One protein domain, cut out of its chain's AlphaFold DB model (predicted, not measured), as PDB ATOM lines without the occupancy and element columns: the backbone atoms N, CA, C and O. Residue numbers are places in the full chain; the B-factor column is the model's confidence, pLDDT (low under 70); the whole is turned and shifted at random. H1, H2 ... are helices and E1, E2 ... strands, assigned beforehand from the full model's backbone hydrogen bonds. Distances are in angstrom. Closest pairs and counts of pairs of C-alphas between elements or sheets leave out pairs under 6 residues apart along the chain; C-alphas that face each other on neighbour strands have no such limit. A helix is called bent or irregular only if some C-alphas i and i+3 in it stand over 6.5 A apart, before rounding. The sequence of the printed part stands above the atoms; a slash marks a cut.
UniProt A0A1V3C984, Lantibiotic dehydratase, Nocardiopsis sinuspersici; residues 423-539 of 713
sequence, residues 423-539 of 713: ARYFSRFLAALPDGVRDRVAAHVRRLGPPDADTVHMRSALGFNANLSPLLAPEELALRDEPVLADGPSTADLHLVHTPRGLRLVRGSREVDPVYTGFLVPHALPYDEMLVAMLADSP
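What this domain is: This is residues 423 to 539 of the 713 residues of the protein "Lantibiotic dehydratase" of Nocardiopsis sinuspersici (UniProt A0A1V3C984). A strongly twisted sheet of four strands has H3 across one face, while H1 and H2 form a helical corner at one end of the domain and the hairpin of E2 and E3 reaches toward the other. A long loop, residues 459 to 494, passes round the E1 edge, where its residues 475 to 476 pair with E1. The 117 printed residues hold three named helices and four named strands, in the order H1 H2 E1 E2 E3 E4 H3; the mixed sheet runs E1 E4 E3 E2. The class is mixed, helices and strands, with 51 residues, under half, in named elements. The whole is compact, with a radius of gyration of the C-alphas of 13.6 A and spans of 39 by 30 by 27 A.

Where its parts are: Find C-alpha 427 at (136.741, 102.334, 104.948), where H1 begins; it runs to residue 432 and is only just irregular, with C-alphas 428 and 431 6.52 A apart. H2, residues 435 to 447, spans 18.2 A. E1 covers residues 454 to 458, 12.7 A, starting at (145.307, 119.747, 100.726). Then come E2, residues 495 to 499, 12.6 A; E3, residues 502 to 507, 16.5 A; and E4, residues 510 to 516, 19.0 A. H3, residues 527 to 535, spans 12.4 A and ends at (132.240, 118.548, 95.554).

How they stand to each other: Start with the sheet, whose edge strands are E1 and E2. E1 and E4 are parallel at 30 degrees; look at N 456 and O 513, 3.0 A apart. E2, E3 and E4 form a meander, each strand the antiparallel neighbour of the one before, with hairpins E2 and E3, and E3 and E4. Find N 497 and O 504 at 2.9 A, and N 512 and O 505 at 2.8 A. E4 is staggered: residues 510 to 512 pair with E3, residues 512 to 516 with E1. H3 is on the sheet at a height of 7.9 A, over E4 and across the strands at 76 degrees on the local plane; its closest C-alphas to E4 are those of Ala 533 and Tyr 516, 6.1 A. H2 only grazes the sheet with residues 445 to 447; the C-alphas of Arg 446 and Thr 455 are its closest to E1, 6.4 A. H1 and H2 only just touch, with 3 pairs of C-alphas within 8 A, and only at the corner; Leu 430 and Arg 438 have the closest C-alphas, 6.0 A. H1 is not on the sheet. In H2 and H3 every O i to N i+4 pair is within hydrogen-bond range; in H1 0 of 2 are, beside 2 of 3 O i to N i+3 pairs.

The domain as a whole: The two C-alphas farthest apart, those of Ala 432 and Pro 500, are 41.1 A from each other. The printed part has no cut. The link from E1 to E2, 36 residues, is long. The mean pLDDT of the printed part is 91.4, and no printed residue is under 70.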
ATOM      1  N   ALA A 423     138.301 104.407  98.788       91.00
ATOM      2  CA  ALA A 423     138.009 103.535  99.917       91.00
ATOM      3  C   ALA A 423     136.611 103.701 100.541       91.00
ATOM      4  O   ALA A 423     136.353 103.089 101.573       91.00
ATOM      5  N   ARG A 424     135.687 104.465  99.940       90.44
ATOM      6  CA  ARG A 424     134.372 104.807 100.516       90.44
ATOM      7  C   ARG A 424     133.617 103.613 101.105       90.44
ATOM      8  O   ARG A 424     133.208 103.655 102.256       90.44
ATOM      9  N   TYR A 425     133.490 102.524 100.352       88.31
ATOM     10  CA  TYR A 425     132.719 101.350 100.784       88.31
ATOM     11  C   TYR A 425     133.537 100.297 101.549       88.31
ATOM     12  O   TYR A 425     132.981  99.312 102.036       88.31
ATOM     13  N   PHE A 426     134.848 100.503 101.670       89.38
ATOM     14  CA  PHE A 426     135.763  99.615 102.389       89.38
ATOM     15  C   PHE A 426     136.251 100.219 103.717       89.38
ATOM     16  O   PHE A 426     136.656  99.494 104.624       89.38
ATOM     17  N   SER A 427     136.173 101.545 103.854       92.06
ATOM     18  CA  SER A 427     136.741 102.334 104.948       92.06
ATOM     19  C   SER A 427     136.271 101.870 106.326       92.06
ATOM     20  O   SER A 427     137.088 101.802 107.244       92.06
ATOM     21  N   ARG A 428     135.000 101.468 106.469       91.44
ATOM     22  CA  ARG A 428     134.449 101.000 107.752       91.44
ATOM     23  C   ARG A 428     135.157  99.771 108.308       91.44
ATOM     24  O   ARG A 428     135.330  99.644 109.513       91.44
ATOM     25  N   PHE A 429     135.636  98.894 107.427       90.62
ATOM     26  CA  PHE A 429     136.291  97.651 107.826       90.62
ATOM     27  C   PHE A 429     137.764  97.851 108.196       90.62
ATOM     28  O   PHE A 429     138.373  96.974 108.804       90.62
ATOM     29  N   LEU A 430     138.352  99.008 107.867       90.25
ATOM     30  CA  LEU A 430     139.758  99.306 108.144       90.25
ATOM     31  C   LEU A 430     140.071  99.364 109.648       90.25
ATOM     32  O   LEU A 430     141.218  99.145 110.038       90.25
ATOM     33  N   ALA A 431     139.077  99.639 110.499       87.88
ATOM     34  CA  ALA A 431     139.248  99.650 111.953       87.88
ATOM     35  C   ALA A 431     139.651  98.268 112.508       87.88
ATOM     36  O   ALA A 431     140.475  98.191 113.420       87.88
ATOM     37  N   ALA A 432     139.162  97.189 111.891       86.31
ATOM     38  CA  ALA A 432     139.487  95.811 112.258       86.31
ATOM     39  C   ALA A 432     140.783  95.286 111.606       86.31
ATOM     40  O   ALA A 432     141.220  94.170 111.890       86.31
ATOM     41  N   LEU A 433     141.406  96.061 110.710       85.25
ATOM     42  CA  LEU A 433     142.616  95.660 109.989       85.25
ATOM     43  C   LEU A 433     143.888  96.247 110.629       85.25
ATOM     44  O   LEU A 433     143.822  97.287 111.280       85.25
ATOM     45  N   PRO A 434     145.069  95.623 110.431       85.31
ATOM     46  CA  PRO A 434     146.333  96.142 110.960       85.31
ATOM     47  C   PRO A 434     146.668  97.555 110.459       85.31
ATOM     48  O   PRO A 434     146.382  97.883 109.305       85.31
ATOM     49  N   ASP A 435     147.381  98.343 111.271       87.50
ATOM     50  CA  ASP A 435     147.774  99.728 110.945       87.50
ATOM     51  C   ASP A 435     148.466  99.863 109.589       87.50
ATOM     52  O   ASP A 435     148.062 100.679 108.770       87.50
ATOM     53  N   GLY A 436     149.412  98.975 109.270       86.69
ATOM     54  CA  GLY A 436     150.101  99.021 107.978       86.69
ATOM     55  C   GLY A 436     149.176  98.848 106.761       86.69
ATOM     56  O   GLY A 436     149.516  99.293 105.667       86.69
ATOM     57  N   VAL A 437     148.001  98.222 106.911       85.12
ATOM     58  CA  VAL A 437     146.979  98.183 105.848       85.12
ATOM     59  C   VAL A 437     146.261  99.526 105.765       85.12
ATOM     60  O   VAL A 437     146.108 100.062 104.666       85.12
ATOM     61  N   ARG A 438     145.865 100.084 106.916       89.75
ATOM     62  CA  ARG A 438     145.227 101.403 107.004       89.75
ATOM     63  C   ARG A 438     146.099 102.482 106.373       89.75
ATOM     64  O   ARG A 438     145.618 103.223 105.520       89.75
ATOM     65  N   ASP A 439     147.387 102.500 106.703       89.81
ATOM     66  CA  ASP A 439     148.354 103.474 106.197       89.81
ATOM     67  C   ASP A 439     148.503 103.405 104.677       89.81
ATOM     68  O   ASP A 439     148.558 104.437 104.004       89.81
ATOM     69  N   ARG A 440     148.514 102.191 104.106       89.50
ATOM     70  CA  ARG A 440     148.564 102.002 102.649       89.50
ATOM     71  C   ARG A 440     147.309 102.518 101.958       89.50
ATOM     72  O   ARG A 440     147.429 103.161 100.915       89.50
ATOM     73  N   VAL A 441     146.131 102.255 102.525       90.31
ATOM     74  CA  VAL A 441     144.856 102.746 101.981       90.31
ATOM     75  C   VAL A 441     144.777 104.268 102.096       90.31
ATOM     76  O   VAL A 441     144.478 104.934 101.109       90.31
ATOM     77  N   ALA A 442     145.150 104.838 103.242       91.94
ATOM     78  CA  ALA A 442     145.224 106.284 103.436       91.94
ATOM     79  C   ALA A 442     146.204 106.939 102.444       91.94
ATOM     80  O   ALA A 442     145.891 107.947 101.813       91.94
ATOM     81  N   ALA A 443     147.377 106.334 102.228       90.25
ATOM     82  CA  ALA A 443     148.329 106.803 101.228       90.25
ATOM     83  C   ALA A 443     147.778 106.705  99.798       90.25
ATOM     84  O   ALA A 443     148.058 107.585  98.990       90.25
ATOM     85  N   HIS A 444     147.018 105.654  99.469       88.31
ATOM     86  CA  HIS A 444     146.359 105.526  98.169       88.31
ATOM     87  C   HIS A 444     145.334 106.642  97.954       88.31
ATOM     88  O   HIS A 444     145.452 107.363  96.969       88.31
ATOM     89  N   VAL A 445     144.427 106.862  98.911       90.38
ATOM     90  CA  VAL A 445     143.424 107.940  98.863       90.38
ATOM     91  C   VAL A 445     144.078 109.301  98.613       90.38
ATOM     92  O   VAL A 445     143.653 110.018  97.711       90.38
ATOM     93  N   ARG A 446     145.164 109.625  99.326       89.12
ATOM     94  CA  ARG A 446     145.898 110.889  99.130       89.12
ATOM     95  C   ARG A 446     146.541 111.011  97.747       89.12
ATOM     96  O   ARG A 446     146.506 112.081  97.152       89.12
ATOM     97  N   ARG A 447     147.111 109.930  97.198       86.81
ATOM     98  CA  ARG A 447     147.734 109.953  95.855       86.81
ATOM     99  C   ARG A 447     146.734 110.229  94.730       86.81
ATOM    100  O   ARG A 447     147.138 110.698  93.666       86.81
ATOM    101  N   LEU A 448     145.455 109.932  94.955       86.31
ATOM    102  CA  LEU A 448     144.378 110.200  94.004       86.31
ATOM    103  C   LEU A 448     143.921 111.659  94.009       86.31
ATOM    104  O   LEU A 448     143.191 112.060  93.103       86.31
ATOM    105  N   GLY A 449     144.328 112.448  95.003       85.12
ATOM    106  CA  GLY A 449     144.099 113.885  95.012       85.12
ATOM    107  C   GLY A 449     144.937 114.628  93.966       85.12
ATOM    108  O   GLY A 449     145.888 114.066  93.399       85.12
ATOM    109  N   PRO A 450     144.591 115.890  93.661       84.81
ATOM    110  CA  PRO A 450     145.477 116.797  92.940       84.81
ATOM    111  C   PRO A 450     146.807 116.982  93.704       84.81
ATOM    112  O   PRO A 450     146.776 117.107  94.926       84.81
ATOM    113  N   PRO A 451     147.974 117.028  93.025       82.00
ATOM    114  CA  PRO A 451     149.284 117.094  93.692       82.00
ATOM    115  C   PRO A 451     149.481 118.285  94.642       82.00
ATOM    116  O   PRO A 451     150.185 118.150  95.637       82.00
ATOM    117  N   ASP A 452     148.852 119.422  94.337       86.19
ATOM    118  CA  ASP A 452     149.003 120.683  95.075       86.19
ATOM    119  C   ASP A 452     147.784 121.019  95.955       86.19
ATOM    120  O   ASP A 452     147.667 122.143  96.450       86.19
ATOM    121  N   ALA A 453     146.863 120.064  96.131       92.25
ATOM    122  CA  ALA A 453     145.683 120.230  96.968       92.25
ATOM    123  C   ALA A 453     145.889 119.617  98.358       92.25
ATOM    124  O   ALA A 453     146.449 118.528  98.505       92.25
ATOM    125  N   ASP A 454     145.370 120.294  99.376       94.81
ATOM    126  CA  ASP A 454     145.307 119.747 100.726       94.81
ATOM    127  C   ASP A 454     144.139 118.743 100.782       94.81
ATOM    128  O   ASP A 454     142.976 119.106 100.591       94.81
ATOM    129  N   THR A 455     144.429 117.458 101.010       95.19
ATOM    130  CA  THR A 455     143.381 116.438 101.174       95.19
ATOM    131  C   THR A 455     142.733 116.572 102.550       95.19
ATOM    132  O   THR A 455     143.411 116.411 103.567       95.19
ATOM    133  N   VAL A 456     141.417 116.786 102.591       96.88
ATOM    134  CA  VAL A 456     140.643 116.932 103.835       96.88
ATOM    135  C   VAL A 456     139.570 115.849 103.895       96.88
ATOM    136  O   VAL A 456     138.767 115.703 102.976       96.88
ATOM    137  N   HIS A 457     139.542 115.067 104.976       96.62
ATOM    138  CA  HIS A 457     138.575 113.982 105.135       96.62
ATOM    139  C   HIS A 457     137.307 114.482 105.834       96.62
ATOM    140  O   HIS A 457     137.344 114.871 106.997       96.62
ATOM    141  N   MET A 458     136.165 114.423 105.155       95.50
ATOM    142  CA  MET A 458     134.859 114.652 105.765       95.50
ATOM    143  C   MET A 458     134.277 113.325 106.266       95.50
ATOM    144  O   MET A 458     133.972 112.431 105.472       95.50
ATOM    145  N   ARG A 459     134.093 113.204 107.585       94.38
ATOM    146  CA  ARG A 459     133.642 111.969 108.253       94.38
ATOM    147  C   ARG A 459     132.321 112.132 109.008       94.38
ATOM    148  O   ARG A 459     132.196 111.739 110.168       94.38
ATOM    149  N   SER A 460     131.319 112.678 108.329       92.25
ATOM    150  CA  SER A 460     129.964 112.791 108.874       92.25
ATOM    151  C   SER A 460     129.310 111.419 109.060       92.25
ATOM    152  O   SER A 460     129.195 110.642 108.106       92.25
ATOM    153  N   ALA A 461     128.903 111.100 110.294       92.25
ATOM    154  CA  ALA A 461     128.311 109.809 110.648       92.25
ATOM    155  C   ALA A 461     126.802 109.882 110.916       92.25
ATOM    156  O   ALA A 461     126.073 108.988 110.486       92.25
ATOM    157  N   LEU A 462     126.321 110.932 111.595       92.19
ATOM    158  CA  LEU A 462     124.896 111.172 111.871       92.19
ATOM    159  C   LEU A 462     124.183 109.950 112.487       92.19
ATOM    160  O   LEU A 462     123.039 109.642 112.151       92.19
ATOM    161  N   GLY A 463     124.852 109.209 113.373       92.56
ATOM    162  CA  GLY A 463     124.304 108.004 114.001       92.56
ATOM    163  C   GLY A 463     124.350 106.740 113.135       92.56
ATOM    164  O   GLY A 463     123.944 105.674 113.610       92.56
ATOM    165  N   PHE A 464     124.822 106.823 111.887       92.81
ATOM    166  CA  PHE A 464     124.868 105.701 110.957       92.81
ATOM    167  C   PHE A 464     126.213 104.973 111.034       92.81
ATOM    168  O   PHE A 464     127.201 105.405 110.445       92.81
ATOM    169  N   ASN A 465     126.248 103.826 111.720       92.75
ATOM    170  CA  ASN A 465     127.482 103.060 111.953       92.75
ATOM    171  C   ASN A 465     128.262 102.705 110.669       92.75
ATOM    172  O   ASN A 465     129.475 102.543 110.730       92.75
ATOM    173  N   ALA A 466     127.607 102.605 109.505       90.88
ATOM    174  CA  ALA A 466     128.303 102.331 108.245       90.88
ATOM    175  C   ALA A 466     129.228 103.479 107.791       90.88
ATOM    176  O   ALA A 466     130.132 103.235 107.002       90.88
ATOM    177  N   ASN A 467     129.041 104.701 108.301       93.88
ATOM    178  CA  ASN A 467     129.902 105.857 108.023       93.88
ATOM    179  C   ASN A 467     131.105 105.971 108.979       93.88
ATOM    180  O   ASN A 467     131.888 106.921 108.870       93.88
ATOM    181  N   LEU A 468     131.250 105.058 109.941       94.12
ATOM    182  CA  LEU A 468     132.413 105.059 110.822       94.12
ATOM    183  C   LEU A 468     133.646 104.626 110.032       94.12
ATOM    184  O   LEU A 468     133.597 103.640 109.304       94.12
ATOM    185  N   SER A 469     134.745 105.364 110.157       94.06
ATOM    186  CA  SER A 469     135.993 105.048 109.462       94.06
ATOM    187  C   SER A 469     137.213 105.657 110.160       94.06
ATOM    188  O   SER A 469     137.128 106.742 110.755       94.06
ATOM    189  N   PRO A 470     138.391 105.005 110.074       94.12
ATOM    190  CA  PRO A 470     139.631 105.641 110.487       94.12
ATOM    191  C   PRO A 470     139.941 106.841 109.585       94.12
ATOM    192  O   PRO A 470     139.429 106.981 108.473       94.12
ATOM    193  N   LEU A 471     140.800 107.728 110.075       94.44
ATOM    194  CA  LEU A 471     141.204 108.910 109.333       94.44
ATOM    195  C   LEU A 471     142.113 108.511 108.152       94.44
ATOM    196  O   LEU A 471     143.112 107.827 108.351       94.44
ATOM    197  N   LEU A 472     141.766 108.927 106.925       94.44
ATOM    198  CA  LEU A 472     142.517 108.601 105.698       94.44
ATOM    199  C   LEU A 472     143.300 109.792 105.115       94.44
ATOM    200  O   LEU A 472     144.124 109.610 104.215       94.44
ATOM    201  N   ALA A 473     143.093 110.996 105.650       94.38
ATOM    202  CA  ALA A 473     143.788 112.224 105.266       94.38
ATOM    203  C   ALA A 473     144.455 112.884 106.490       94.38
ATOM    204  O   ALA A 473     144.143 112.499 107.611       94.38
ATOM    205  N   PRO A 474     145.385 113.838 106.313       93.31
ATOM    206  CA  PRO A 474     146.054 114.493 107.441       93.31
ATOM    207  C   PRO A 474     145.108 115.361 108.280       93.31
ATOM    208  O   PRO A 474     145.269 115.436 109.493       93.31
ATOM    209  N   GLU A 475     144.128 115.985 107.626       96.19
ATOM    210  CA  GLU A 475     143.147 116.882 108.235       96.19
ATOM    211  C   GLU A 475     141.739 116.272 108.144       96.19
ATOM    212  O   GLU A 475     141.395 115.580 107.175       96.19
ATOM    213  N   GLU A 476     140.910 116.546 109.148       97.00
ATOM    214  CA  GLU A 476     139.482 116.224 109.157       97.00
ATOM    215  C   GLU A 476     138.667 117.514 109.041       97.00
ATOM    216  O   GLU A 476     138.974 118.506 109.696       97.00
ATOM    217  N   LEU A 477     137.632 117.515 108.195       96.56
ATOM    218  CA  LEU A 477     136.738 118.666 108.084       96.56
ATOM    219  C   LEU A 477     136.040 118.881 109.432       96.56
ATOM    220  O   LEU A 477     135.354 117.978 109.917       96.56
ATOM    221  N   ALA A 478     136.176 120.076 110.005       94.88
ATOM    222  CA  ALA A 478     135.479 120.449 111.224       94.88
ATOM    223  C   ALA A 478     133.972 120.522 110.942       94.88
ATOM    224  O   ALA A 478     133.491 121.439 110.271       94.88
ATOM    225  N   LEU A 479     133.234 119.522 111.428       91.00
ATOM    226  CA  LEU A 479     131.784 119.459 111.292       91.00
ATOM    227  C   LEU A 479     131.123 120.461 112.239       91.00
ATOM    228  O   LEU A 479     131.567 120.675 113.370       91.00
ATOM    229  N   ARG A 480     130.026 121.061 111.781       88.62
ATOM    230  CA  ARG A 480     129.253 122.009 112.580       88.62
ATOM    231  C   ARG A 480     128.739 121.335 113.850       88.62
ATOM    232  O   ARG A 480     128.054 120.318 113.777       88.62
ATOM    233  N   ASP A 481     129.019 121.956 114.991       89.19
ATOM    234  CA  ASP A 481     128.517 121.559 116.312       89.19
ATOM    235  C   ASP A 481     128.936 120.150 116.770       89.19
ATOM    236  O   ASP A 481     128.314 119.580 117.669       89.19
ATOM    237  N   GLU A 482     129.999 119.585 116.186       90.38
ATOM    238  CA  GLU A 482     130.482 118.249 116.533       90.38
ATOM    239  C   GLU A 482     132.004 118.223 116.763       90.38
ATOM    240  O   GLU A 482     132.765 118.835 116.011       90.38
ATOM    241  N   PRO A 483     132.486 117.506 117.796       93.12
ATOM    242  CA  PRO A 483     133.914 117.287 117.980       93.12
ATOM    243  C   PRO A 483     134.491 116.390 116.879       93.12
ATOM    244  O   PRO A 483     133.870 115.408 116.467       93.12
ATOM    245  N   VAL A 484     135.730 116.681 116.489       92.94
ATOM    246  CA  VAL A 484     136.528 115.915 115.517       92.94
ATOM    247  C   VAL A 484     137.746 115.274 116.188       92.94
ATOM    248  O   VAL A 484     138.094 115.616 117.319       92.94
ATOM    249  N   LEU A 485     138.363 114.282 115.536       92.12
ATOM    250  CA  LEU A 485     139.561 113.603 116.056       92.12
ATOM    251  C   LEU A 485     140.864 114.222 115.551       92.12
ATOM    252  O   LEU A 485     141.901 114.027 116.181       92.12
ATOM    253  N   ALA A 486     140.816 114.909 114.414       94.12
ATOM    254  CA  ALA A 486     141.928 115.668 113.872       94.12
ATOM    255  C   ALA A 486     141.464 117.086 113.549       94.12
ATOM    256  O   ALA A 486     140.337 117.285 113.100       94.12
ATOM    257  N   ASP A 487     142.336 118.060 113.780       93.69
ATOM    258  CA  ASP A 487     142.052 119.440 113.410       93.69
ATOM    259  C   ASP A 487     142.102 119.592 111.883       93.69
ATOM    260  O   ASP A 487     142.889 118.942 111.187       93.69
ATOM    261  N   GLY A 488     141.253 120.466 111.364       95.06
ATOM    262  CA  GLY A 488     141.188 120.815 109.953       95.06
ATOM    263  C   GLY A 488     140.244 121.995 109.737       95.06
ATOM    264  O   GLY A 488     139.749 122.576 110.709       95.06
ATOM    265  N   PRO A 489     140.011 122.401 108.480       95.56
ATOM    266  CA  PRO A 489     139.178 123.558 108.189       95.56
ATOM    267  C   PRO A 489     137.704 123.274 108.494       95.56
ATOM    268  O   PRO A 489     137.214 122.162 108.293       95.56
ATOM    269  N   SER A 490     136.985 124.306 108.917       93.06
ATOM    270  CA  SER A 490     135.523 124.354 108.854       93.06
ATOM    271  C   SER A 490     135.071 124.865 107.484       93.06
ATOM    272  O   SER A 490     135.864 125.415 106.721       93.06
ATOM    273  N   THR A 491     133.783 124.756 107.161       91.56
ATOM    274  CA  THR A 491     133.249 125.368 105.931       91.56
ATOM    275  C   THR A 491     133.370 126.894 105.915       91.56
ATOM    276  O   THR A 491     133.407 127.474 104.833       91.56
ATOM    277  N   ALA A 492     133.504 127.543 107.076       89.31
ATOM    278  CA  ALA A 492     133.749 128.982 107.179       89.31
ATOM    279  C   ALA A 492     135.183 129.387 106.778       89.31
ATOM    280  O   ALA A 492     135.408 130.528 106.382       89.31
ATOM    281  N   ASP A 493     136.143 128.458 106.838       93.56
ATOM    282  CA  ASP A 493     137.537 128.686 106.426       93.56
ATOM    283  C   ASP A 493     137.753 128.473 104.918       93.56
ATOM    284  O   ASP A 493     138.858 128.662 104.394       93.56
ATOM    285  N   LEU A 494     136.707 128.026 104.222       96.12
ATOM    286  CA  LEU A 494     136.747 127.609 102.832       96.12
ATOM    287  C   LEU A 494     135.961 128.571 101.945       96.12
ATOM    288  O   LEU A 494     134.992 129.212 102.342       96.12
ATOM    289  N   HIS A 495     136.373 128.630 100.688       97.00
ATOM    290  CA  HIS A 495     135.677 129.365  99.645       97.00
ATOM    291  C   HIS A 495     135.462 128.462  98.439       97.00
ATOM    292  O   HIS A 495     136.248 127.547  98.196       97.00
ATOM    293  N   LEU A 496     134.420 128.739  97.661       97.69
ATOM    294  CA  LEU A 496     134.114 128.007  96.438       97.69
ATOM    295  C   LEU A 496     134.463 128.886  95.243       97.69
ATOM    296  O   LEU A 496     134.017 130.031  95.155       97.69
ATOM    297  N   VAL A 497     135.276 128.369  94.330       97.25
ATOM    298  CA  VAL A 497     135.675 129.066  93.104       97.25
ATOM    299  C   VAL A 497     135.289 128.249  91.886       97.25
ATOM    300  O   VAL A 497     135.392 127.022  91.891       97.25
ATOM    301  N   HIS A 498     134.868 128.932  90.830       95.94
ATOM    302  CA  HIS A 498     134.630 128.303  89.541       95.94
ATOM    303  C   HIS A 498     135.895 128.383  88.681       95.94
ATOM    304  O   HIS A 498     136.443 129.460  88.453       95.94
ATOM    305  N   THR A 499     136.375 127.228  88.224       91.69
ATOM    306  CA  THR A 499     137.587 127.083  87.404       91.69
ATOM    307  C   THR A 499     137.249 126.378  86.088       91.69
ATOM    308  O   THR A 499     136.202 125.741  86.009       91.69
ATOM    309  N   PRO A 500     138.147 126.359  85.084       87.44
ATOM    310  CA  PRO A 500     137.950 125.538  83.882       87.44
ATOM    311  C   PRO A 500     137.790 124.030  84.154       87.44
ATOM    312  O   PRO A 500     137.358 123.290  83.280       87.44
ATOM    313  N   ARG A 501     138.149 123.552  85.356       84.94
ATOM    314  CA  ARG A 501     137.981 122.152  85.780       84.94
ATOM    315  C   ARG A 501     136.702 121.926  86.602       84.94
ATOM    316  O   ARG A 501     136.562 120.874  87.230       84.94
ATOM    317  N   GLY A 502     135.814 122.917  86.648       90.06
ATOM    318  CA  GLY A 502     134.617 122.950  87.479       90.06
ATOM    319  C   GLY A 502     134.821 123.678  88.809       90.06
ATOM    320  O   GLY A 502     135.803 124.402  89.023       90.06
ATOM    321  N   LEU A 503     133.874 123.477  89.721       94.75
ATOM    322  CA  LEU A 503     133.878 124.076  91.053       94.75
ATOM    323  C   LEU A 503     134.959 123.466  91.954       94.75
ATOM    324  O   LEU A 503     135.162 122.250  91.951       94.75
ATOM    325  N   ARG A 504     135.653 124.306  92.729       94.75
ATOM    326  CA  ARG A 504     136.729 123.902  93.648       94.75
ATOM    327  C   ARG A 504     136.627 124.587  95.000       94.75
ATOM    328  O   ARG A 504     136.361 125.787  95.071       94.75
ATOM    329  N   LEU A 505     136.889 123.825  96.061       96.88
ATOM    330  CA  LEU A 505     137.096 124.369  97.399       96.88
ATOM    331  C   LEU A 505     138.520 124.907  97.507       96.88
ATOM    332  O   LEU A 505     139.467 124.261  97.061       96.88
ATOM    333  N   VAL A 506     138.678 126.080  98.110       96.75
ATOM    334  CA  VAL A 506     139.988 126.680  98.367       96.75
ATOM    335  C   VAL A 506     140.080 127.238  99.781       96.75
ATOM    336  O   VAL A 506     139.138 127.855 100.279       96.75
ATOM    337  N   ARG A 507     141.254 127.075 100.395       95.44
ATOM    338  CA  ARG A 507     141.664 127.702 101.656       95.44
ATOM    339  C   ARG A 507     142.784 128.691 101.346       95.44
ATOM    340  O   ARG A 507     143.900 128.304 100.994       95.44
ATOM    341  N   GLY A 508     142.477 129.987 101.404       90.50
ATOM    342  CA  GLY A 508     143.377 131.020 100.879       90.50
ATOM    343  C   GLY A 508     143.617 130.832  99.376       90.50
ATOM    344  O   GLY A 508     142.686 130.991  98.583       90.50
ATOM    345  N   SER A 509     144.855 130.494  98.998       88.25
ATOM    346  CA  SER A 509     145.265 130.204  97.614       88.25
ATOM    347  C   SER A 509     145.438 128.712  97.306       88.25
ATOM    348  O   SER A 509     145.792 128.381  96.177       88.25
ATOM    349  N   ARG A 510     145.260 127.818  98.289       94.00
ATOM    350  CA  ARG A 510     145.409 126.369  98.094       94.00
ATOM    351  C   ARG A 510     144.068 125.709  97.822       94.00
ATOM    352  O   ARG A 510     143.081 126.042  98.472       94.00
ATOM    353  N   GLU A 511     144.051 124.779  96.874       95.06
ATOM    354  CA  GLU A 511     142.900 123.912  96.619       95.06
ATOM    355  C   GLU A 511     142.746 122.906  97.763       95.06
ATOM    356  O   GLU A 511     143.729 122.436  98.336       95.06
ATOM    357  N   VAL A 512     141.501 122.592  98.098       96.19
ATOM    358  CA  VAL A 512     141.142 121.551  99.056       96.19
ATOM    359  C   VAL A 512     140.477 120.421  98.285       96.19
ATOM    360  O   VAL A 512     139.509 120.655  97.562       96.19
ATOM    361  N   ASP A 513     140.992 119.205  98.458       95.06
ATOM    362  CA  ASP A 513     140.419 117.976  97.908       95.06
ATOM    363  C   ASP A 513     139.590 117.275  98.994       95.06
ATOM    364  O   ASP A 513     140.163 116.595  99.859       95.06
ATOM    365  N   PRO A 514     138.257 117.461  99.013       95.38
ATOM    366  CA  PRO A 514     137.413 116.802  99.988       95.38
ATOM    367  C   PRO A 514     137.300 115.309  99.670       95.38
ATOM    368  O   PRO A 514     136.886 114.888  98.590       95.38
ATOM    369  N   VAL A 515     137.608 114.484 100.664       94.62
ATOM    370  CA  VAL A 515     137.345 113.048 100.632       94.62
ATOM    371  C   VAL A 515     136.122 112.783 101.490       94.62
ATOM    372  O   VAL A 515     136.106 113.127 102.667       94.62
ATOM    373  N   TYR A 516     135.105 112.139 100.922       93.38
ATOM    374  CA  TYR A 516     133.927 111.699 101.661       93.38
ATOM    375  C   TYR A 516     133.771 110.183 101.541       93.38
ATOM    376  O   TYR A 516     133.469 109.657 100.470       93.38
ATOM    377  N   THR A 517     133.974 109.477 102.654       91.94
ATOM    378  CA  THR A 517     133.880 108.008 102.714       91.94
ATOM    379  C   THR A 517     132.560 107.503 103.298       91.94
ATOM    380  O   THR A 517     132.390 106.301 103.479       91.94
ATOM    381  N   GLY A 518     131.600 108.390 103.575       88.06
ATOM    382  CA  GLY A 518     130.307 107.997 104.130       88.06
ATOM    383  C   GLY A 518     129.379 107.345 103.100       88.06
ATOM    384  O   GLY A 518     129.333 107.719 101.931       88.06
ATOM    385  N   PHE A 519     128.577 106.382 103.540       87.25
ATOM    386  CA  PHE A 519     127.563 105.670 102.759       87.25
ATOM    387  C   PHE A 519     126.274 106.485 102.591       87.25
ATOM    388  O   PHE A 519     125.454 106.167 101.730       87.25
ATOM    389  N   LEU A 520     126.079 107.534 103.398       87.25
ATOM    390  CA  LEU A 520     124.941 108.438 103.240       87.25
ATOM    391  C   LEU A 520     125.048 109.200 101.917       87.25
ATOM    392  O   LEU A 520     126.106 109.706 101.534       87.25
ATOM    393  N   VAL A 521     123.919 109.272 101.232       83.56
ATOM    394  CA  VAL A 521     123.704 110.082 100.035       83.56
ATOM    395  C   VAL A 521     123.723 111.574 100.400       83.56
ATOM    396  O   VAL A 521     123.212 111.919 101.465       83.56
ATOM    397  N   PRO A 522     124.258 112.473  99.547       86.69
ATOM    398  CA  PRO A 522     124.462 113.880  99.914       86.69
ATOM    399  C   PRO A 522     123.222 114.599 100.462       86.69
ATOM    400  O   PRO A 522     123.333 115.345 101.421       86.69
ATOM    401  N   HIS A 523     122.026 114.338  99.926       84.00
ATOM    402  CA  HIS A 523     120.782 114.982 100.384       84.00
ATOM    403  C   HIS A 523     120.327 114.568 101.796       84.00
ATOM    404  O   HIS A 523     119.393 115.163 102.326       84.00
ATOM    405  N   ALA A 524     120.929 113.526 102.379       85.25
ATOM    406  CA  ALA A 524     120.701 113.132 103.769       85.25
ATOM    407  C   ALA A 524     121.659 113.842 104.745       85.25
ATOM    408  O   ALA A 524     121.543 113.651 105.955       85.25
ATOM    409  N   LEU A 525     122.617 114.620 104.229       91.06
ATOM    410  CA  LEU A 525     123.570 115.389 105.020       91.06
ATOM    411  C   LEU A 525     123.045 116.814 105.287       91.06
ATOM    412  O   LEU A 525     122.231 117.324 104.511       91.06
ATOM    413  N   PRO A 526     123.528 117.470 106.357       91.25
ATOM    414  CA  PRO A 526     123.373 118.908 106.582       91.25
ATOM    415  C   PRO A 526     123.854 119.705 105.372       91.25
ATOM    416  O   PRO A 526     124.730 119.243 104.651       91.25
ATOM    417  N   TYR A 527     123.285 120.876 105.101       90.75
ATOM    418  CA  TYR A 527     123.481 121.534 103.806       90.75
ATOM    419  C   TYR A 527     124.943 121.869 103.478       90.75
ATOM    420  O   TYR A 527     125.361 121.735 102.328       90.75
ATOM    421  N   ASP A 528     125.718 122.289 104.468       90.81
ATOM    422  CA  ASP A 528     127.152 122.543 104.342       90.81
ATOM    423  C   ASP A 528     127.931 121.258 104.016       90.81
ATOM    424  O   ASP A 528     128.702 121.211 103.056       90.81
ATOM    425  N   GLU A 529     127.654 120.179 104.743       93.75
ATOM    426  CA  GLU A 529     128.224 118.849 104.509       93.75
ATOM    427  C   GLU A 529     127.766 118.250 103.164       93.75
ATOM    428  O   GLU A 529     128.545 117.606 102.464       93.75
ATOM    429  N   MET A 530     126.519 118.499 102.758       93.44
ATOM    430  CA  MET A 530     125.947 118.124 101.463       93.44
ATOM    431  C   MET A 530     126.719 118.799 100.331       93.44
ATOM    432  O   MET A 530     127.097 118.116  99.381       93.44
ATOM    433  N   LEU A 531     126.979 120.108 100.430       94.88
ATOM    434  CA  LEU A 531     127.766 120.841  99.436       94.88
ATOM    435  C   LEU A 531     129.172 120.242  99.309       94.88
ATOM    436  O   LEU A 531     129.620 119.965  98.197       94.88
ATOM    437  N   VAL A 532     129.846 119.971 100.431       95.19
ATOM    438  CA  VAL A 532     131.170 119.331 100.415       95.19
ATOM    439  C   VAL A 532     131.102 117.918  99.818       95.19
ATOM    440  O   VAL A 532     131.946 117.569  98.996       95.19
ATOM    441  N   ALA A 533     130.079 117.117 100.141       92.94
ATOM    442  CA  ALA A 533     129.881 115.787  99.555       92.94
ATOM    443  C   ALA A 533     129.637 115.833  98.038       92.94
ATOM    444  O   ALA A 533     130.099 114.945  97.323       92.94
ATOM    445  N   MET A 534     128.919 116.847  97.541       92.31
ATOM    446  CA  MET A 534     128.715 117.059  96.105       92.31
ATOM    447  C   MET A 534     130.037 117.394  95.399       92.31
ATOM    448  O   MET A 534     130.262 116.926  94.284       92.31
ATOM    449  N   LEU A 535     130.922 118.146  96.063       92.75
ATOM    450  CA  LEU A 535     132.240 118.548  95.554       92.75
ATOM    451  C   LEU A 535     133.327 117.473  95.719       92.75
ATOM    452  O   LEU A 535     134.320 117.515  95.002       92.75
ATOM    453  N   ALA A 536     133.132 116.486  96.602       89.44
ATOM    454  CA  ALA A 536     133.992 115.298  96.725       89.44
ATOM    455  C   ALA A 536     133.964 114.388  95.487       89.44
ATOM    456  O   ALA A 536     134.713 113.415  95.409       89.44
ATOM    457  N   ASP A 537     133.094 114.710  94.529       78.62
ATOM    458  CA  ASP A 537     133.122 114.220  93.158       78.62
ATOM    459  C   ASP A 537     133.035 112.695  93.012       78.62
ATOM    460  O   ASP A 537     133.495 112.123  92.029       78.62
ATOM    461  N   SER A 538     132.420 112.023  93.991       84.44
ATOM    462  CA  SER A 538     132.259 110.569  94.019       84.44
ATOM    463  C   SER A 538     131.295 110.100  92.920       84.44
ATOM    464  O   SER A 538     130.101 110.385  93.044       84.44
ATOM    465  N   PRO A 539     131.748 109.304  91.929       87.25
ATOM    466  CA  PRO A 539     130.883 108.765  90.879       87.25
ATOM    467  C   PRO A 539     129.641 108.038  91.413       87.25
ATOM    468  O   PRO A 539     129.685 107.369  92.455       87.25
TER     469      PRO A 539